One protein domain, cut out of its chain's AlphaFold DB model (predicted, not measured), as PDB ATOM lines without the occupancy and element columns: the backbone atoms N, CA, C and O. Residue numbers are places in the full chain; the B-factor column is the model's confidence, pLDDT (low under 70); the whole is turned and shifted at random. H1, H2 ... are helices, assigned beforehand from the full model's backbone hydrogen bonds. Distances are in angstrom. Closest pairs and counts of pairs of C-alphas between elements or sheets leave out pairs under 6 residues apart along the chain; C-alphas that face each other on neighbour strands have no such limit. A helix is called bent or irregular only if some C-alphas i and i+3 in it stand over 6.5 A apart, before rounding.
ATOM      1  N   GLU A 364     147.357 148.800 139.095       44.91
ATOM      2  CA  GLU A 364     147.982 150.062 139.496       44.91
ATOM      3  C   GLU A 364     146.817 151.020 139.767       44.91
ATOM      4  O   GLU A 364     146.316 151.719 138.884       44.91
ATOM      5  N   TYR A 365     146.259 150.938 140.977       43.31
ATOM      6  CA  TYR A 365     145.259 151.862 141.453       43.31
ATOM      7  C   TYR A 365     145.911 153.223 141.266       43.31
ATOM      8  O   TYR A 365     147.080 153.393 141.624       43.31
ATOM      9  N   ASN A 366     145.178 154.188 140.704       40.62
ATOM     10  CA  ASN A 366     145.531 155.580 140.930       40.62
ATOM     11  C   ASN A 366     145.724 155.676 142.438       40.62
ATOM     12  O   ASN A 366     144.748 155.606 143.185       40.62
ATOM     13  N   THR A 367     146.971 155.786 142.878       41.31
ATOM     14  CA  THR A 367     147.437 155.757 144.271       41.31
ATOM     15  C   THR A 367     146.920 156.967 145.062       41.31
ATOM     16  O   THR A 367     147.438 157.313 146.113       41.31
ATOM     17  N   GLN A 368     145.878 157.618 144.543       43.91
ATOM     18  CA  GLN A 368     145.258 158.853 144.976       43.91
ATOM     19  C   GLN A 368     143.733 158.747 145.156       43.91
ATOM     20  O   GLN A 368     143.153 159.693 145.665       43.91
ATOM     21  N   ARG A 369     143.059 157.641 144.788       47.09
ATOM     22  CA  ARG A 369     141.648 157.415 145.173       47.09
ATOM     23  C   ARG A 369     141.544 156.217 146.114       47.09
ATOM     24  O   ARG A 369     141.368 155.091 145.677       47.09
ATOM     25  N   ASN A 370     141.733 156.530 147.391       52.41
ATOM     26  CA  ASN A 370     141.246 155.919 148.631       52.41
ATOM     27  C   ASN A 370     141.173 154.388 148.651       52.41
ATOM     28  O   ASN A 370     140.302 153.783 148.033       52.41
ATOM     29  N   ARG A 371     142.024 153.775 149.485       53.31
ATOM     30  CA  ARG A 371     142.107 152.319 149.728       53.31
ATOM     31  C   ARG A 371     140.765 151.669 150.114       53.31
ATOM     32  O   ARG A 371     140.617 150.466 149.953       53.31
ATOM     33  N   TYR A 372     139.808 152.464 150.592       59.75
ATOM     34  CA  TYR A 372     138.541 152.018 151.173       59.75
ATOM     35  C   TYR A 372     137.302 152.276 150.293       59.75
ATOM     36  O   TYR A 372     136.209 151.844 150.647       59.75
ATOM     37  N   LEU A 373     137.424 152.988 149.161       65.19
ATOM     38  CA  LEU A 373     136.261 153.385 148.356       65.19
ATOM     39  C   LEU A 373     136.118 152.555 147.079       65.19
ATOM     40  O   LEU A 373     136.868 152.722 146.114       65.19
ATOM     41  N   HIS A 374     135.090 151.709 147.056       72.38
ATOM     42  CA  HIS A 374     134.642 150.990 145.864       72.38
ATOM     43  C   HIS A 374     133.528 151.762 145.146       72.38
ATOM     44  O   HIS A 374     132.675 152.376 145.783       72.38
ATOM     45  N   TYR A 375     133.505 151.717 143.808       76.38
ATOM     46  CA  TYR A 375     132.469 152.387 143.004       76.38
ATOM     47  C   TYR A 375     131.039 151.896 143.301       76.38
ATOM     48  O   TYR A 375     130.099 152.675 143.176       76.38
ATOM     49  N   SER A 376     130.869 150.642 143.737       76.12
ATOM     50  CA  SER A 376     129.604 150.074 144.245       76.12
ATOM     51  C   SER A 376     129.061 150.828 145.464       76.12
ATOM     52  O   SER A 376     127.848 150.922 145.654       76.12
ATOM     53  N   HIS A 377     129.950 151.414 146.269       83.69
ATOM     54  CA  HIS A 377     129.604 152.136 147.491       83.69
ATOM     55  C   HIS A 377     129.290 153.615 147.246       83.69
ATOM     56  O   HIS A 377     128.866 154.287 148.180       83.69
ATOM     57  N   GLN A 378     129.501 154.136 146.035       85.31
ATOM     58  CA  GLN A 378     129.350 155.556 145.721       85.31
ATOM     59  C   GLN A 378     128.021 155.874 145.023       85.31
ATOM     60  O   GLN A 378     127.482 155.081 144.242       85.31
ATOM     61  N   LEU A 379     127.517 157.083 145.269       88.19
ATOM     62  CA  LEU A 379     126.396 157.646 144.519       88.19
ATOM     63  C   LEU A 379     126.823 157.939 143.070       88.19
ATOM     64  O   LEU A 379     127.975 158.241 142.784       88.19
ATOM     65  N   GLN A 380     125.906 157.836 142.116       85.00
ATOM     66  CA  GLN A 380     126.208 157.898 140.689       85.00
ATOM     67  C   GLN A 380     126.820 159.233 140.274       85.00
ATOM     68  O   GLN A 380     127.764 159.264 139.486       85.00
ATOM     69  N   PHE A 381     126.307 160.341 140.816       83.12
ATOM     70  CA  PHE A 381     126.794 161.673 140.464       83.12
ATOM     71  C   PHE A 381     128.182 161.980 141.045       83.12
ATOM     72  O   PHE A 381     128.826 162.910 140.568       83.12
ATOM     73  N   THR A 382     128.675 161.191 142.009       83.31
ATOM     74  CA  THR A 382     130.042 161.332 142.545       83.31
ATOM     75  C   THR A 382     131.077 160.562 141.718       83.31
ATOM     76  O   THR A 382     132.280 160.774 141.872       83.31
ATOM     77  N   ILE A 383     130.637 159.668 140.823       75.75
ATOM     78  CA  ILE A 383     131.501 158.857 139.959       75.75
ATOM     79  C   ILE A 383     131.731 159.605 138.644       75.75
ATOM     80  O   ILE A 383     130.776 159.972 137.974       75.75
ATOM     81  N   THR A 384     132.992 159.798 138.245       60.91
ATOM     82  CA  THR A 384     133.426 160.538 137.039       60.91
ATOM     83  C   THR A 384     133.208 159.761 135.729       60.91
ATOM     84  O   THR A 384     134.177 159.413 135.054       60.91
ATOM     85  N   THR A 385     131.965 159.403 135.392       58.78
ATOM     86  CA  THR A 385     131.607 158.605 134.202       58.78
ATOM     87  C   THR A 385     130.371 159.134 133.469       58.78
ATOM     88  O   THR A 385     129.776 160.109 133.912       58.78
ATOM     89  N   ASP A 386     130.025 158.515 132.329       55.28
ATOM     90  CA  ASP A 386     129.013 158.953 131.349       55.28
ATOM     91  C   ASP A 386     127.766 159.614 131.970       55.28
ATOM     92  O   ASP A 386     126.924 158.964 132.602       55.28
ATOM     93  N   GLN A 387     127.663 160.929 131.743       58.12
ATOM     94  CA  GLN A 387     126.638 161.828 132.279       58.12
ATOM     95  C   GLN A 387     125.215 161.400 131.907       58.12
ATOM     96  O   GLN A 387     124.273 161.733 132.620       58.12
ATOM     97  N   THR A 388     125.044 160.658 130.809       62.22
ATOM     98  CA  THR A 388     123.724 160.285 130.276       62.22
ATOM     99  C   THR A 388     122.998 159.233 131.113       62.22
ATOM    100  O   THR A 388     121.777 159.120 131.033       62.22
ATOM    101  N   SER A 389     123.733 158.486 131.939       65.00
ATOM    102  CA  SER A 389     123.189 157.386 132.743       65.00
ATOM    103  C   SER A 389     122.820 157.782 134.177       65.00
ATOM    104  O   SER A 389     122.173 156.988 134.863       65.00
ATOM    105  N   SER A 390     123.238 158.971 134.640       77.12
ATOM    106  CA  SER A 390     123.072 159.426 136.030       77.12
ATOM    107  C   SER A 390     121.618 159.725 136.391       77.12
ATOM    108  O   SER A 390     120.918 160.373 135.616       77.12
ATOM    109  N   ILE A 391     121.185 159.329 137.596       83.12
ATOM    110  CA  ILE A 391     119.904 159.770 138.190       83.12
ATOM    111  C   ILE A 391     119.905 161.295 138.410       83.12
ATOM    112  O   ILE A 391     118.895 161.962 138.180       83.12
ATOM    113  N   PHE A 392     121.064 161.859 138.769       85.31
ATOM    114  CA  PHE A 392     121.286 163.295 138.956       85.31
ATOM    115  C   PHE A 392     122.345 163.815 137.967       85.31
ATOM    116  O   PHE A 392     123.479 164.117 138.357       85.31
ATOM    117  N   PRO A 393     122.036 163.900 136.660       82.00
ATOM    118  CA  PRO A 393     123.024 164.269 135.644       82.00
ATOM    119  C   PRO A 393     123.487 165.726 135.788       82.00
ATOM    120  O   PRO A 393     124.629 166.049 135.467       82.00
ATOM    121  N   THR A 394     122.631 166.594 136.334       85.62
ATOM    122  CA  THR A 394     122.927 168.007 136.604       85.62
ATOM    123  C   THR A 394     123.964 168.203 137.708       85.62
ATOM    124  O   THR A 394     124.669 169.206 137.684       85.62
ATOM    125  N   LEU A 395     124.106 167.251 138.639       88.19
ATOM    126  CA  LEU A 395     125.000 167.370 139.801       88.19
ATOM    127  C   LEU A 395     126.426 166.899 139.532       88.19
ATOM    128  O   LEU A 395     127.347 167.271 140.250       88.19
ATOM    129  N   HIS A 396     126.639 166.130 138.471       85.56
ATOM    130  CA  HIS A 396     127.921 165.489 138.211       85.56
ATOM    131  C   HIS A 396     129.067 166.483 137.927       85.56
ATOM    132  O   HIS A 396     130.127 166.422 138.549       85.56
ATOM    133  N   GLN A 397     128.870 167.408 136.977       86.12
ATOM    134  CA  GLN A 397     129.880 168.430 136.666       86.12
ATOM    135  C   GLN A 397     130.138 169.360 137.863       86.12
ATOM    136  O   GLN A 397     131.302 169.536 138.221       86.12
ATOM    137  N   PRO A 398     129.099 169.886 138.537       89.25
ATOM    138  CA  PRO A 398     129.276 170.688 139.742       89.25
ATOM    139  C   PRO A 398     129.987 169.970 140.885       89.25
ATOM    140  O   PRO A 398     130.851 170.578 141.510       89.25
ATOM    141  N   TYR A 399     129.683 168.691 141.131       90.31
ATOM    142  CA  TYR A 399     130.370 167.889 142.145       90.31
ATOM    143  C   TYR A 399     131.873 167.835 141.859       90.31
ATOM    144  O   TYR A 399     132.686 168.184 142.708       90.31
ATOM    145  N   HIS A 400     132.245 167.494 140.623       86.56
ATOM    146  CA  HIS A 400     133.644 167.453 140.211       86.56
ATOM    147  C   HIS A 400     134.329 168.827 140.314       86.56
ATOM    148  O   HIS A 400     135.474 168.920 140.757       86.56
ATOM    149  N   THR A 401     133.636 169.904 139.931       89.25
ATOM    150  CA  THR A 401     134.136 171.275 140.098       89.25
ATOM    151  C   THR A 401     134.355 171.619 141.571       89.25
ATOM    152  O   THR A 401     135.409 172.154 141.907       89.25
ATOM    153  N   LEU A 402     133.414 171.277 142.454       90.25
ATOM    154  CA  LEU A 402     133.535 171.493 143.897       90.25
ATOM    155  C   LEU A 402     134.719 170.731 144.491       90.25
ATOM    156  O   LEU A 402     135.500 171.338 145.219       90.25
ATOM    157  N   THR A 403     134.910 169.456 144.136       89.12
ATOM    158  CA  THR A 403     136.076 168.673 144.576       89.12
ATOM    159  C   THR A 403     137.380 169.376 144.191       89.12
ATOM    160  O   THR A 403     138.227 169.637 145.043       89.12
ATOM    161  N   GLN A 404     137.519 169.776 142.920       89.69
ATOM    162  CA  GLN A 404     138.714 170.480 142.444       89.69
ATOM    163  C   GLN A 404     138.927 171.832 143.136       89.69
ATOM    164  O   GLN A 404     140.067 172.205 143.415       89.69
ATOM    165  N   LEU A 405     137.849 172.575 143.396       90.69
ATOM    166  CA  LEU A 405     137.911 173.866 144.076       90.69
ATOM    167  C   LEU A 405     138.333 173.718 145.534       90.69
ATOM    168  O   LEU A 405     139.180 174.485 145.986       90.69
ATOM    169  N   ILE A 406     137.785 172.742 146.261       90.00
ATOM    170  CA  ILE A 406     138.161 172.479 147.655       90.00
ATOM    171  C   ILE A 406     139.640 172.071 147.718       90.00
ATOM    172  O   ILE A 406     140.394 172.673 148.483       90.00
ATOM    173  N   ASP A 407     140.103 171.186 146.832       87.81
ATOM    174  CA  ASP A 407     141.522 170.812 146.738       87.81
ATOM    175  C   ASP A 407     142.444 172.007 146.441       87.81
ATOM    176  O   ASP A 407     143.556 172.104 146.973       87.81
ATOM    177  N   GLN A 408     142.011 172.933 145.580       88.38
ATOM    178  CA  GLN A 408     142.745 174.170 145.298       88.38
ATOM    179  C   GLN A 408     142.761 175.112 146.505       88.38
ATOM    180  O   GLN A 408     143.806 175.694 146.805       88.38
ATOM    181  N   CYS A 409     141.632 175.240 147.206       88.19
ATOM    182  CA  CYS A 409     141.523 176.039 148.422       88.19
ATOM    183  C   CYS A 409     142.485 175.510 149.490       88.19
ATOM    184  O   CYS A 409     143.260 176.284 150.039       88.19
ATOM    185  N   ILE A 410     142.535 174.197 149.728       86.06
ATOM    186  CA  ILE A 410     143.430 173.590 150.729       86.06
ATOM    187  C   ILE A 410     144.909 173.857 150.418       86.06
ATOM    188  O   ILE A 410     145.691 174.128 151.328       86.06
ATOM    189  N   LYS A 411     145.297 173.848 149.135       84.31
ATOM    190  CA  LYS A 411     146.670 174.158 148.691       84.31
ATOM    191  C   LYS A 411     147.040 175.643 148.823       84.31
ATOM    192  O   LYS A 411     148.205 175.993 148.631       84.31
ATOM    193  N   ASN A 412     146.087 176.525 149.130       79.00
ATOM    194  CA  ASN A 412     146.343 177.947 149.326       79.00
ATOM    195  C   ASN A 412     146.912 178.221 150.733       79.00
ATOM    196  O   ASN A 412     146.265 177.986 151.760       79.00
ATOM    197  N   ASN A 413     148.125 178.777 150.773       71.12
ATOM    198  CA  ASN A 413     148.853 179.080 152.010       71.12
ATOM    199  C   ASN A 413     148.292 180.293 152.777       71.12
ATOM    200  O   ASN A 413     148.651 180.497 153.936       71.12
ATOM    201  N   SER A 414     147.425 181.105 152.164       79.25
ATOM    202  CA  SER A 414     146.789 182.246 152.831       79.25
ATOM    203  C   SER A 414     145.577 181.791 153.646       79.25
ATOM    204  O   SER A 414     144.514 181.541 153.083       79.25
ATOM    205  N   ILE A 415     145.727 181.685 154.972       69.75
ATOM    206  CA  ILE A 415     144.675 181.201 155.888       69.75
ATOM    207  C   ILE A 415     143.398 182.057 155.787       69.75
ATOM    208  O   ILE A 415     142.305 181.505 155.703       69.75
ATOM    209  N   GLU A 416     143.525 183.386 155.721       71.06
ATOM    210  CA  GLU A 416     142.381 184.316 155.673       71.06
ATOM    211  C   GLU A 416     141.642 184.315 154.325       71.06
ATOM    212  O   GLU A 416     140.464 184.652 154.267       71.06
ATOM    213  N   GLN A 417     142.307 183.925 153.231       77.69
ATOM    214  CA  GLN A 417     141.722 183.920 151.881       77.69
ATOM    215  C   GLN A 417     141.474 182.512 151.332       77.69
ATOM    216  O   GLN A 417     141.063 182.362 150.179       77.69
ATOM    217  N   ARG A 418     141.722 181.481 152.148       84.94
ATOM    218  CA  ARG A 418     141.735 180.079 151.728       84.94
ATOM    219  C   ARG A 418     140.447 179.670 151.018       84.94
ATOM    220  O   ARG A 418     140.512 179.062 149.957       84.94
ATOM    221  N   TRP A 419     139.301 180.041 151.589       88.31
ATOM    222  CA  TRP A 419     137.974 179.591 151.157       88.31
ATOM    223  C   TRP A 419     137.231 180.579 150.250       88.31
ATOM    224  O   TRP A 419     136.160 180.248 149.749       88.31
ATOM    225  N   ILE A 420     137.797 181.762 149.982       86.75
ATOM    226  CA  ILE A 420     137.176 182.780 149.115       86.75
ATOM    227  C   ILE A 420     136.801 182.220 147.729       86.75
ATOM    228  O   ILE A 420     135.689 182.492 147.277       86.75
ATOM    229  N   PRO A 421     137.647 181.422 147.041       89.25
ATOM    230  CA  PRO A 421     137.277 180.856 145.743       89.25
ATOM    231  C   PRO A 421     136.032 179.962 145.808       89.25
ATOM    232  O   PRO A 421     135.196 180.018 144.907       89.25
ATOM    233  N   LEU A 422     135.889 179.180 146.882       89.88
ATOM    234  CA  LEU A 422     134.721 178.334 147.114       89.88
ATOM    235  C   LEU A 422     133.469 179.181 147.372       89.88
ATOM    236  O   LEU A 422     132.450 178.960 146.725       89.88
ATOM    237  N   VAL A 423     133.558 180.175 148.261       88.44
ATOM    238  CA  VAL A 423     132.444 181.091 148.572       88.44
ATOM    239  C   VAL A 423     131.970 181.812 147.308       88.44
ATOM    240  O   VAL A 423     130.784 181.778 146.992       88.44
ATOM    241  N   ASN A 424     132.898 182.360 146.520       89.06
ATOM    242  CA  ASN A 424     132.584 183.032 145.258       89.06
ATOM    243  C   ASN A 424     131.900 182.098 144.253       89.06
ATOM    244  O   ASN A 424     130.996 182.519 143.533       89.06
ATOM    245  N   TRP A 425     132.334 180.836 144.173       90.56
ATOM    246  CA  TRP A 425     131.704 179.855 143.293       90.56
ATOM    247  C   TRP A 425     130.279 179.533 143.745       90.56
ATOM    248  O   TRP A 425     129.377 179.496 142.911       90.56
ATOM    249  N   ILE A 426     130.058 179.357 145.051       88.31
ATOM    250  CA  ILE A 426     128.728 179.108 145.613       88.31
ATOM    251  C   ILE A 426     127.809 180.298 145.322       88.31
ATOM    252  O   ILE A 426     126.744 180.120 144.736       88.31
ATOM    253  N   GLU A 427     128.236 181.517 145.657       86.88
ATOM    254  CA  GLU A 427     127.451 182.734 145.428       86.88
ATOM    255  C   GLU A 427     127.155 182.957 143.942       86.88
ATOM    256  O   GLU A 427     126.027 183.274 143.577       86.88
ATOM    257  N   SER A 428     128.141 182.760 143.063       87.06
ATOM    258  CA  SER A 428     127.958 182.880 141.612       87.06
ATOM    259  C   SER A 428     126.944 181.860 141.084       87.06
ATOM    260  O   SER A 428     126.058 182.208 140.306       87.06
ATOM    261  N   THR A 429     127.033 180.612 141.553       85.88
ATOM    262  CA  THR A 429     126.131 179.523 141.155       85.88
ATOM    263  C   THR A 429     124.696 179.812 141.590       85.88
ATOM    264  O   THR A 429     123.778 179.712 140.776       85.88
ATOM    265  N   LEU A 430     124.506 180.260 142.834       83.50
ATOM    266  CA  LEU A 430     123.199 180.625 143.389       83.50
ATOM    267  C   LEU A 430     122.599 181.894 142.762       83.50
ATOM    268  O   LEU A 430     121.383 182.049 142.733       83.50
ATOM    269  N   ASN A 431     123.430 182.799 142.243       81.81
ATOM    270  CA  ASN A 431     122.977 184.035 141.600       81.81
ATOM    271  C   ASN A 431     122.852 183.923 140.066       81.81
ATOM    272  O   ASN A 431     122.382 184.861 139.417       81.81
ATOM    273  N   SER A 432     123.274 182.805 139.469       75.94
ATOM    274  CA  SER A 432     123.180 182.576 138.024       75.94
ATOM    275  C   SER A 432     121.737 182.282 137.588       75.94
ATOM    276  O   SER A 432     120.983 181.610 138.286       75.94
ATOM    277  N   ASN A 433     121.324 182.820 136.433       52.84
ATOM    278  CA  ASN A 433     119.963 182.680 135.910       52.84
ATOM    279  C   ASN A 433     119.998 181.934 134.560       52.84
ATOM    280  O   ASN A 433     120.657 182.430 133.640       52.84
ATOM    281  N   PRO A 434     119.296 180.795 134.390       54.59
ATOM    282  CA  PRO A 434     118.504 180.058 135.384       54.59
ATOM    283  C   PRO A 434     119.378 179.317 136.411       54.59
ATOM    284  O   PRO A 434     120.436 178.809 136.046       54.59
ATOM    285  N   LEU A 435     118.908 179.227 137.665       60.56
ATOM    286  CA  LEU A 435     119.509 178.392 138.716       60.56
ATOM    287  C   LEU A 435     119.682 176.967 138.180       60.56
ATOM    288  O   LEU A 435     118.698 176.262 137.954       60.56
ATOM    289  N   THR A 436     120.925 176.551 137.956       68.75
ATOM    290  CA  THR A 436     121.233 175.191 137.496       68.75
ATOM    291  C   THR A 436     121.280 174.188 138.649       68.75
ATOM    292  O   THR A 436     121.176 172.992 138.389       68.75
ATOM    293  N   ILE A 437     121.438 174.666 139.893       81.75
ATOM    294  CA  ILE A 437     121.649 173.864 141.109       81.75
ATOM    295  C   ILE A 437     121.012 174.565 142.320       81.75
ATOM    296  O   ILE A 437     121.138 175.779 142.484       81.75
ATOM    297  N   ASN A 438     120.362 173.801 143.191       85.44
ATOM    298  CA  ASN A 438     119.778 174.232 144.457       85.44
ATOM    299  C   ASN A 438     120.829 174.266 145.591       85.44
ATOM    300  O   ASN A 438     121.759 173.465 145.642       85.44
ATOM    301  N   VAL A 439     120.639 175.158 146.565       88.62
ATOM    302  CA  VAL A 439     121.417 175.243 147.813       88.62
ATOM    303  C   VAL A 439     121.549 173.880 148.505       88.62
ATOM    304  O   VAL A 439     122.643 173.525 148.940       88.62
ATOM    305  N   ILE A 440     120.461 173.106 148.599       89.25
ATOM    306  CA  ILE A 440     120.471 171.778 149.245       89.25
ATOM    307  C   ILE A 440     121.410 170.815 148.505       89.25
ATOM    308  O   ILE A 440     122.180 170.095 149.137       89.25
ATOM    309  N   GLU A 441     121.407 170.847 147.172       91.56
ATOM    310  CA  GLU A 441     122.293 170.017 146.353       91.56
ATOM    311  C   GLU A 441     123.763 170.380 146.613       91.56
ATOM    312  O   GLU A 441     124.590 169.492 146.800       91.56
ATOM    313  N   ILE A 442     124.091 171.675 146.728       91.81
ATOM    314  CA  ILE A 442     125.444 172.133 147.096       91.81
ATOM    315  C   ILE A 442     125.844 171.615 148.486       91.81
ATOM    316  O   ILE A 442     126.947 171.090 148.640       91.81
ATOM    317  N   LYS A 443     124.955 171.712 149.485       92.69
ATOM    318  CA  LYS A 443     125.206 171.198 150.844       92.69
ATOM    319  C   LYS A 443     125.530 169.699 150.819       92.69
ATOM    320  O   LYS A 443     126.542 169.280 151.373       92.69
ATOM    321  N   VAL A 444     124.717 168.900 150.129       93.88
ATOM    322  CA  VAL A 444     124.909 167.443 150.029       93.88
ATOM    323  C   VAL A 444     126.196 167.088 149.281       93.88
ATOM    324  O   VAL A 444     126.933 166.211 149.725       93.88
ATOM    325  N   MET A 445     126.517 167.791 148.189       94.25
ATOM    326  CA  MET A 445     127.780 167.581 147.472       94.25
ATOM    327  C   MET A 445     128.991 167.850 148.373       94.25
ATOM    328  O   MET A 445     129.902 167.029 148.417       94.25
ATOM    329  N   ILE A 446     128.989 168.949 149.136       93.75
ATOM    330  CA  ILE A 446     130.085 169.269 150.062       93.75
ATOM    331  C   ILE A 446     130.192 168.221 151.178       93.75
ATOM    332  O   ILE A 446     131.300 167.795 151.497       93.75
ATOM    333  N   LEU A 447     129.067 167.763 151.741       94.44
ATOM    334  CA  LEU A 447     129.050 166.691 152.742       94.44
ATOM    335  C   LEU A 447     129.716 165.411 152.215       94.44
ATOM    336  O   LEU A 447     130.562 164.826 152.890       94.44
ATOM    337  N   LEU A 448     129.356 164.991 151.000       93.88
ATOM    338  CA  LEU A 448     129.915 163.793 150.376       93.88
ATOM    339  C   LEU A 448     131.395 163.960 150.024       93.88
ATOM    340  O   LEU A 448     132.145 163.004 150.186       93.88
ATOM    341  N   ILE A 449     131.834 165.155 149.620       92.25
ATOM    342  CA  ILE A 449     133.259 165.462 149.416       92.25
ATOM    343  C   ILE A 449     134.020 165.356 150.743       92.25
ATOM    344  O   ILE A 449     135.041 164.678 150.805       92.25
ATOM    345  N   ILE A 450     133.506 165.953 151.826       91.50
ATOM    346  CA  ILE A 450     134.097 165.822 153.169       91.50
ATOM    347  C   ILE A 450     134.219 164.345 153.545       91.50
ATOM    348  O   ILE A 450     135.291 163.905 153.954       91.50
ATOM    349  N   TYR A 451     133.153 163.566 153.368       90.88
ATOM    350  CA  TYR A 451     133.155 162.153 153.721       90.88
ATOM    351  C   TYR A 451     134.115 161.318 152.862       90.88
ATOM    352  O   TYR A 451     134.984 160.616 153.386       90.88
ATOM    353  N   TYR A 452     133.956 161.356 151.541       87.00
ATOM    354  CA  TYR A 452     134.716 160.500 150.646       87.00
ATOM    355  C   TYR A 452     136.178 160.919 150.576       87.00
ATOM    356  O   TYR A 452     137.039 160.059 150.736       87.00
ATOM    357  N   ASP A 453     136.469 162.206 150.399       85.06
ATOM    358  CA  ASP A 453     137.820 162.666 150.070       85.06
ATOM    359  C   ASP A 453     138.663 162.992 151.312       85.06
ATOM    360  O   ASP A 453     139.887 162.884 151.251       85.06
ATOM    361  N   TYR A 454     138.044 163.307 152.458       87.31
ATOM    362  CA  TYR A 454     138.783 163.714 153.664       87.31
ATOM    363  C   TYR A 454     138.556 162.792 154.868       87.31
ATOM    364  O   TYR A 454     139.529 162.366 155.489       87.31
ATOM    365  N   TYR A 455     137.313 162.413 155.180       86.00
ATOM    366  CA  TYR A 455     136.999 161.530 156.312       86.00
ATOM    367  C   TYR A 455     137.574 160.129 156.106       86.00
ATOM    368  O   TYR A 455     138.326 159.629 156.937       86.00
ATOM    369  N   CYS A 456     137.279 159.501 154.962       81.06
ATOM    370  CA  CYS A 456     137.760 158.151 154.648       81.06
ATOM    371  C   CYS A 456     139.289 158.061 154.488       81.06
ATOM    372  O   CYS A 456     139.828 156.957 154.464       81.06
ATOM    373  N   ASN A 457     139.970 159.204 154.382       78.00
ATOM    374  CA  ASN A 457     141.416 159.311 154.211       78.00
ATOM    375  C   ASN A 457     142.159 159.766 155.466       78.00
ATOM    376  O   ASN A 457     143.375 159.934 155.403       78.00
ATOM    377  N   ASN A 458     141.452 159.993 156.576       79.88
ATOM    378  CA  ASN A 458     142.027 160.584 157.781       79.88
ATOM    379  C   ASN A 458     142.732 161.936 157.499       79.88
ATOM    380  O   ASN A 458     143.860 162.185 157.916       79.88
ATOM    381  N   GLN A 459     142.078 162.799 156.713       85.06
ATOM    382  CA  GLN A 459     142.578 164.118 156.294       85.06
ATOM    383  C   GLN A 459     141.650 165.267 156.724       85.06
ATOM    384  O   GLN A 459     141.718 166.363 156.165       85.06
ATOM    385  N   LEU A 460     140.783 165.053 157.719       86.75
ATOM    386  CA  LEU A 460     139.797 166.047 158.173       86.75
ATOM    387  C   LEU A 460     140.425 167.362 158.655       86.75
ATOM    388  O   LEU A 460     139.847 168.427 158.444       86.75
ATOM    389  N   GLU A 461     141.639 167.318 159.214       84.50
ATOM    390  CA  GLU A 461     142.388 168.518 159.620       84.50
ATOM    391  C   GLU A 461     142.549 169.524 158.467       84.50
ATOM    392  O   GLU A 461     142.502 170.738 158.670       84.50
ATOM    393  N   SER A 462     142.674 169.034 157.227       86.62
ATOM    394  CA  SER A 462     142.846 169.886 156.045       86.62
ATOM    395  C   SER A 462     141.612 170.743 155.724       86.62
ATOM    396  O   SER A 462     141.747 171.824 155.140       86.62
ATOM    397  N   VAL A 463     140.426 170.313 156.170       87.94
ATOM    398  CA  VAL A 463     139.132 170.970 155.933       87.94
ATOM    399  C   VAL A 463     138.501 171.547 157.205       87.94
ATOM    400  O   VAL A 463     137.393 172.072 157.152       87.94
ATOM    401  N   GLN A 464     139.196 171.552 158.346       80.25
ATOM    402  CA  GLN A 464     138.631 171.969 159.640       80.25
ATOM    403  C   GLN A 464     138.077 173.414 159.648       80.25
ATOM    404  O   GLN A 464     137.088 173.704 160.316       80.25
ATOM    405  N   GLY A 465     138.671 174.327 158.866       79.25
ATOM    406  CA  GLY A 465     138.214 175.722 158.733       79.25
ATOM    407  C   GLY A 465     137.042 175.941 157.763       79.25
ATOM    408  O   GLY A 465     136.619 177.081 157.561       79.25
ATOM    409  N   LEU A 466     136.543 174.880 157.127       84.19
ATOM    410  CA  LEU A 466     135.496 174.961 156.111       84.19
ATOM    411  C   LEU A 466     134.120 175.289 156.724       84.19
ATOM    412  O   LEU A 466     133.359 176.042 156.119       84.19
ATOM    413  N   MET A 467     133.830 174.804 157.940       84.44
ATOM    414  CA  MET A 467     132.513 174.946 158.586       84.44
ATOM    415  C   MET A 467     132.044 176.400 158.691       84.44
ATOM    416  O   MET A 467     130.928 176.713 158.296       84.44
ATOM    417  N   VAL A 468     132.919 177.301 159.150       82.94
ATOM    418  CA  VAL A 468     132.596 178.729 159.338       82.94
ATOM    419  C   VAL A 468     132.136 179.375 158.026       82.94
ATOM    420  O   VAL A 468     131.226 180.202 158.015       82.94
ATOM    421  N   ASN A 469     132.740 178.972 156.905       81.31
ATOM    422  CA  ASN A 469     132.393 179.490 155.584       81.31
ATOM    423  C   ASN A 469     131.098 178.855 155.062       81.31
ATOM    424  O   ASN A 469     130.239 179.566 154.550       81.31
ATOM    425  N   ILE A 470     130.911 177.544 155.249       80.88
ATOM    426  CA  ILE A 470     129.657 176.857 154.899       80.88
ATOM    427  C   ILE A 470     128.475 177.461 155.668       80.88
ATOM    428  O   ILE A 470     127.445 177.755 155.063       80.88
ATOM    429  N   GLU A 471     128.605 177.668 156.979       82.25
ATOM    430  CA  GLU A 471     127.543 178.242 157.813       82.25
ATOM    431  C   GLU A 471     127.148 179.641 157.349       82.25
ATOM    432  O   GLU A 471     125.956 179.938 157.234       82.25
ATOM    433  N   HIS A 472     128.140 180.485 157.052       80.44
ATOM    434  CA  HIS A 472     127.906 181.853 156.608       80.44
ATOM    435  C   HIS A 472     127.269 181.916 155.212       80.44
ATOM    436  O   HIS A 472     126.344 182.699 154.999       80.44
ATOM    437  N   THR A 473     127.728 181.083 154.272       82.81
ATOM    438  CA  THR A 473     127.324 181.158 152.859       82.81
ATOM    439  C   THR A 473     126.065 180.344 152.539       82.81
ATOM    440  O   THR A 473     125.253 180.783 151.729       82.81
ATOM    441  N   LEU A 474     125.869 179.169 153.151       84.44
ATOM    442  CA  LEU A 474     124.779 178.241 152.802       84.44
ATOM    443  C   LEU A 474     123.608 178.233 153.794       84.44
ATOM    444  O   LEU A 474     122.629 177.533 153.537       84.44
ATOM    445  N   GLN A 475     123.687 178.988 154.898       85.19
ATOM    446  CA  GLN A 475     122.643 179.078 155.931       85.19
ATOM    447  C   GLN A 475     122.158 177.689 156.384       85.19
ATOM    448  O   GLN A 475     121.070 177.228 156.022       85.19
ATOM    449  N   LEU A 476     123.002 176.985 157.139       88.62
ATOM    450  CA  LEU A 476     122.667 175.651 157.643       88.62
ATOM    451  C   LEU A 476     121.543 175.712 158.688       88.62
ATOM    452  O   LEU A 476     121.611 176.524 159.618       88.62
ATOM    453  N   SER A 477     120.552 174.822 158.567       90.25
ATOM    454  CA  SER A 477     119.595 174.549 159.644       90.25
ATOM    455  C   SER A 477     120.298 173.891 160.834       90.25
ATOM    456  O   SER A 477     121.426 173.407 160.711       90.25
ATOM    457  N   ASP A 478     119.638 173.834 161.990       90.06
ATOM    458  CA  ASP A 478     120.223 173.210 163.183       90.06
ATOM    459  C   ASP A 478     120.520 171.717 162.967       90.06
ATOM    460  O   ASP A 478     121.547 171.213 163.422       90.06
ATOM    461  N   GLU A 479     119.649 171.014 162.236       90.69
ATOM    462  CA  GLU A 479     119.849 169.612 161.865       90.69
ATOM    463  C   GLU A 479     121.051 169.438 160.927       90.69
ATOM    464  O   GLU A 479     121.929 168.615 161.186       90.69
ATOM    465  N   GLU A 480     121.137 170.256 159.873       91.75
ATOM    466  CA  GLU A 480     122.252 170.227 158.922       91.75
ATOM    467  C   GLU A 480     123.579 170.557 159.619       91.75
ATOM    468  O   GLU A 480     124.580 169.869 159.416       91.75
ATOM    469  N   ARG A 481     123.588 171.573 160.492       91.56
ATOM    470  CA  ARG A 481     124.767 171.981 161.263       91.56
ATOM    471  C   ARG A 481     125.308 170.838 162.114       91.56
ATOM    472  O   ARG A 481     126.515 170.610 162.125       91.56
ATOM    473  N   ARG A 482     124.426 170.093 162.791       90.44
ATOM    474  CA  ARG A 482     124.814 168.903 163.566       90.44
ATOM    475  C   ARG A 482     125.466 167.845 162.685       90.44
ATOM    476  O   ARG A 482     126.521 167.341 163.056       90.44
ATOM    477  N   VAL A 483     124.883 167.551 161.520       93.12
ATOM    478  CA  VAL A 483     125.454 166.579 160.576       93.12
ATOM    479  C   VAL A 483     126.865 166.989 160.152       93.12
ATOM    480  O   VAL A 483     127.795 166.197 160.283       93.12
ATOM    481  N   PHE A 484     127.056 168.230 159.698       92.06
ATOM    482  CA  PHE A 484     128.379 168.711 159.288       92.06
ATOM    483  C   PHE A 484     129.399 168.680 160.432       92.06
ATOM    484  O   PHE A 484     130.530 168.240 160.227       92.06
ATOM    485  N   ASN A 485     128.997 169.081 161.641       89.62
ATOM    486  CA  ASN A 485     129.858 169.028 162.821       89.62
ATOM    487  C   ASN A 485     130.315 167.601 163.145       89.62
ATOM    488  O   ASN A 485     131.487 167.396 163.453       89.62
ATOM    489  N   VAL A 486     129.428 166.611 163.013       88.56
ATOM    490  CA  VAL A 486     129.760 165.200 163.248       88.56
ATOM    491  C   VAL A 486     130.784 164.657 162.250       88.56
ATOM    492  O   VAL A 486     131.639 163.874 162.642       88.56
ATOM    493  N   PHE A 487     130.769 165.081 160.986       88.12
ATOM    494  CA  PHE A 487     131.792 164.636 160.027       88.12
ATOM    495  C   PHE A 487     133.097 165.428 160.109       88.12
ATOM    496  O   PHE A 487     134.154 164.873 159.825       88.12
ATOM    497  N   LEU A 488     133.051 166.710 160.476       88.06
ATOM    498  CA  LEU A 488     134.255 167.540 160.579       88.06
ATOM    499  C   LEU A 488     135.005 167.328 161.895       88.06
ATOM    500  O   LEU A 488     136.230 167.422 161.921       88.06
ATOM    501  N   GLN A 489     134.276 167.079 162.984       86.19
ATOM    502  CA  GLN A 489     134.807 166.913 164.337       86.19
ATOM    503  C   GLN A 489     134.060 165.764 165.050       86.19
ATOM    504  O   GLN A 489     133.376 166.003 166.050       86.19
ATOM    505  N   PRO A 490     134.167 164.513 164.548       83.00
ATOM    506  CA  PRO A 490     133.430 163.365 165.084       83.00
ATOM    507  C   PRO A 490     133.686 163.150 166.573       83.00
ATOM    508  O   PRO A 490     132.745 162.913 167.319       83.00
ATOM    509  N   GLU A 491     134.922 163.344 167.032       78.56
ATOM    510  CA  GLU A 491     135.276 163.255 168.451       78.56
ATOM    511  C   GLU A 491     134.473 164.224 169.324       78.56
ATOM    512  O   GLU A 491     134.075 163.883 170.427       78.56
ATOM    513  N   GLN A 492     134.160 165.424 168.849       81.50
ATOM    514  CA  GLN A 492     133.483 166.411 169.691       81.50
ATOM    515  C   GLN A 492     131.961 166.291 169.641       81.50
ATOM    516  O   GLN A 492     131.297 166.534 170.647       81.50
ATOM    517  N   TYR A 493     131.404 165.943 168.479       83.94
ATOM    518  CA  TYR A 493     129.962 166.054 168.239       83.94
ATOM    519  C   TYR A 493     129.249 164.724 168.024       83.94
ATOM    520  O   TYR A 493     128.023 164.692 168.134       83.94
ATOM    521  N   MET A 494     129.962 163.637 167.708       83.81
ATOM    522  CA  MET A 494     129.337 162.322 167.580       83.81
ATOM    523  C   MET A 494     129.179 161.708 168.967       83.81
ATOM    524  O   MET A 494     130.147 161.506 169.704       83.81
TER     525      MET A 494
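What this domain is: This is residues 364 to 494 of the 967 residues of the protein "Hypothetical protein" of Adineta steineri (UniProt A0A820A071). Five helices stand round in a ring, each touching the next in the order H1, H2, H5, H6, H3 and back to H1; most run roughly along one another, but H1 crosses H3 steeply. The short H4 lies between H3 and H5 along the chain, the short H7 packs on H6, and residues 364 to 392, with no named element, run across one side of the body. The printed part has 131 residues with seven named helices, H1 to H7 in order, and no named strand; its class is all helix. It is compact, with a radius of gyration of the C-alphas of 14.8 A, and rounded, spanning 39 by 36 by 31 A.

Where its parts are: After residues 364 to 392 comes H1, residues 393 to 410, 27.0 A long, beginning at C-alpha 393 at (123.024, 164.269, 135.644). H1 is irregular, but only just: C-alphas 394 and 397 are 7.0 A apart. H2 is residues 420 to 431, 16.1 A. H3 is residues 439 to 455, 22.4 A, beginning at C-alpha 439 at (121.417, 175.243, 147.813). H4 is residues 460 to 463, H5 residues 466 to 474, 11.7 A, and H6 residues 478 to 488, 15.4 A. H7, residues 490 to 493, ends at C-alpha 493 at (129.962, 166.054, 168.239).

How they stand to each other: H1 and H2 form a helical hairpin at a shallow tilt of 24 degrees, opposite ways; residues 402 to 409 of H1 touch residues 421 to 422 of H2, and the closest C-alphas, of Leu 405 and Leu 422, are 6.3 A apart. With residues 395 to 403, H1 touches H3 at a steep tilt of 54 degrees, the closest C-alphas being those of Tyr 399 and Met 445, 5.9 A. H2 touches H5 with residues 423 to 427, at 22 degrees, a shallow tilt, the same way; the C-alphas of Val 423 and Thr 473, 6.7 A apart, are closest. H5 and H6 form a second helical hairpin at a shallow tilt of 27 degrees, closest at the C-alphas of Met 467 and Phe 484, 7.5 A. H3 and H6 touch at a shallow tilt of 22 degrees, the same way, closest at the C-alphas of Leu 447 and Phe 484, 6.9 A. H4 touches H3, the C-alphas of Tyr 454 and Leu 460 being closest at 5.2 A, and H7 touches H6, those of Val 486 and Tyr 493 at 5.1 A. H1 and H6 are apart. In H2, H3, H5 and H6 every O i to N i+4 pair is within hydrogen-bond range, in H1 12 of 14; H4 and H7 are too short for such a pair.

The domain as a whole: The C-alphas farthest apart, of Glu 364 and Asp 478, are 43.2 A apart. The printed part has no cut, and no link between named helices is long. The mean pLDDT of the printed part is 80.9; it is under 70 at residues 364 to 373, 384 to 389, 415 and 433 to 436.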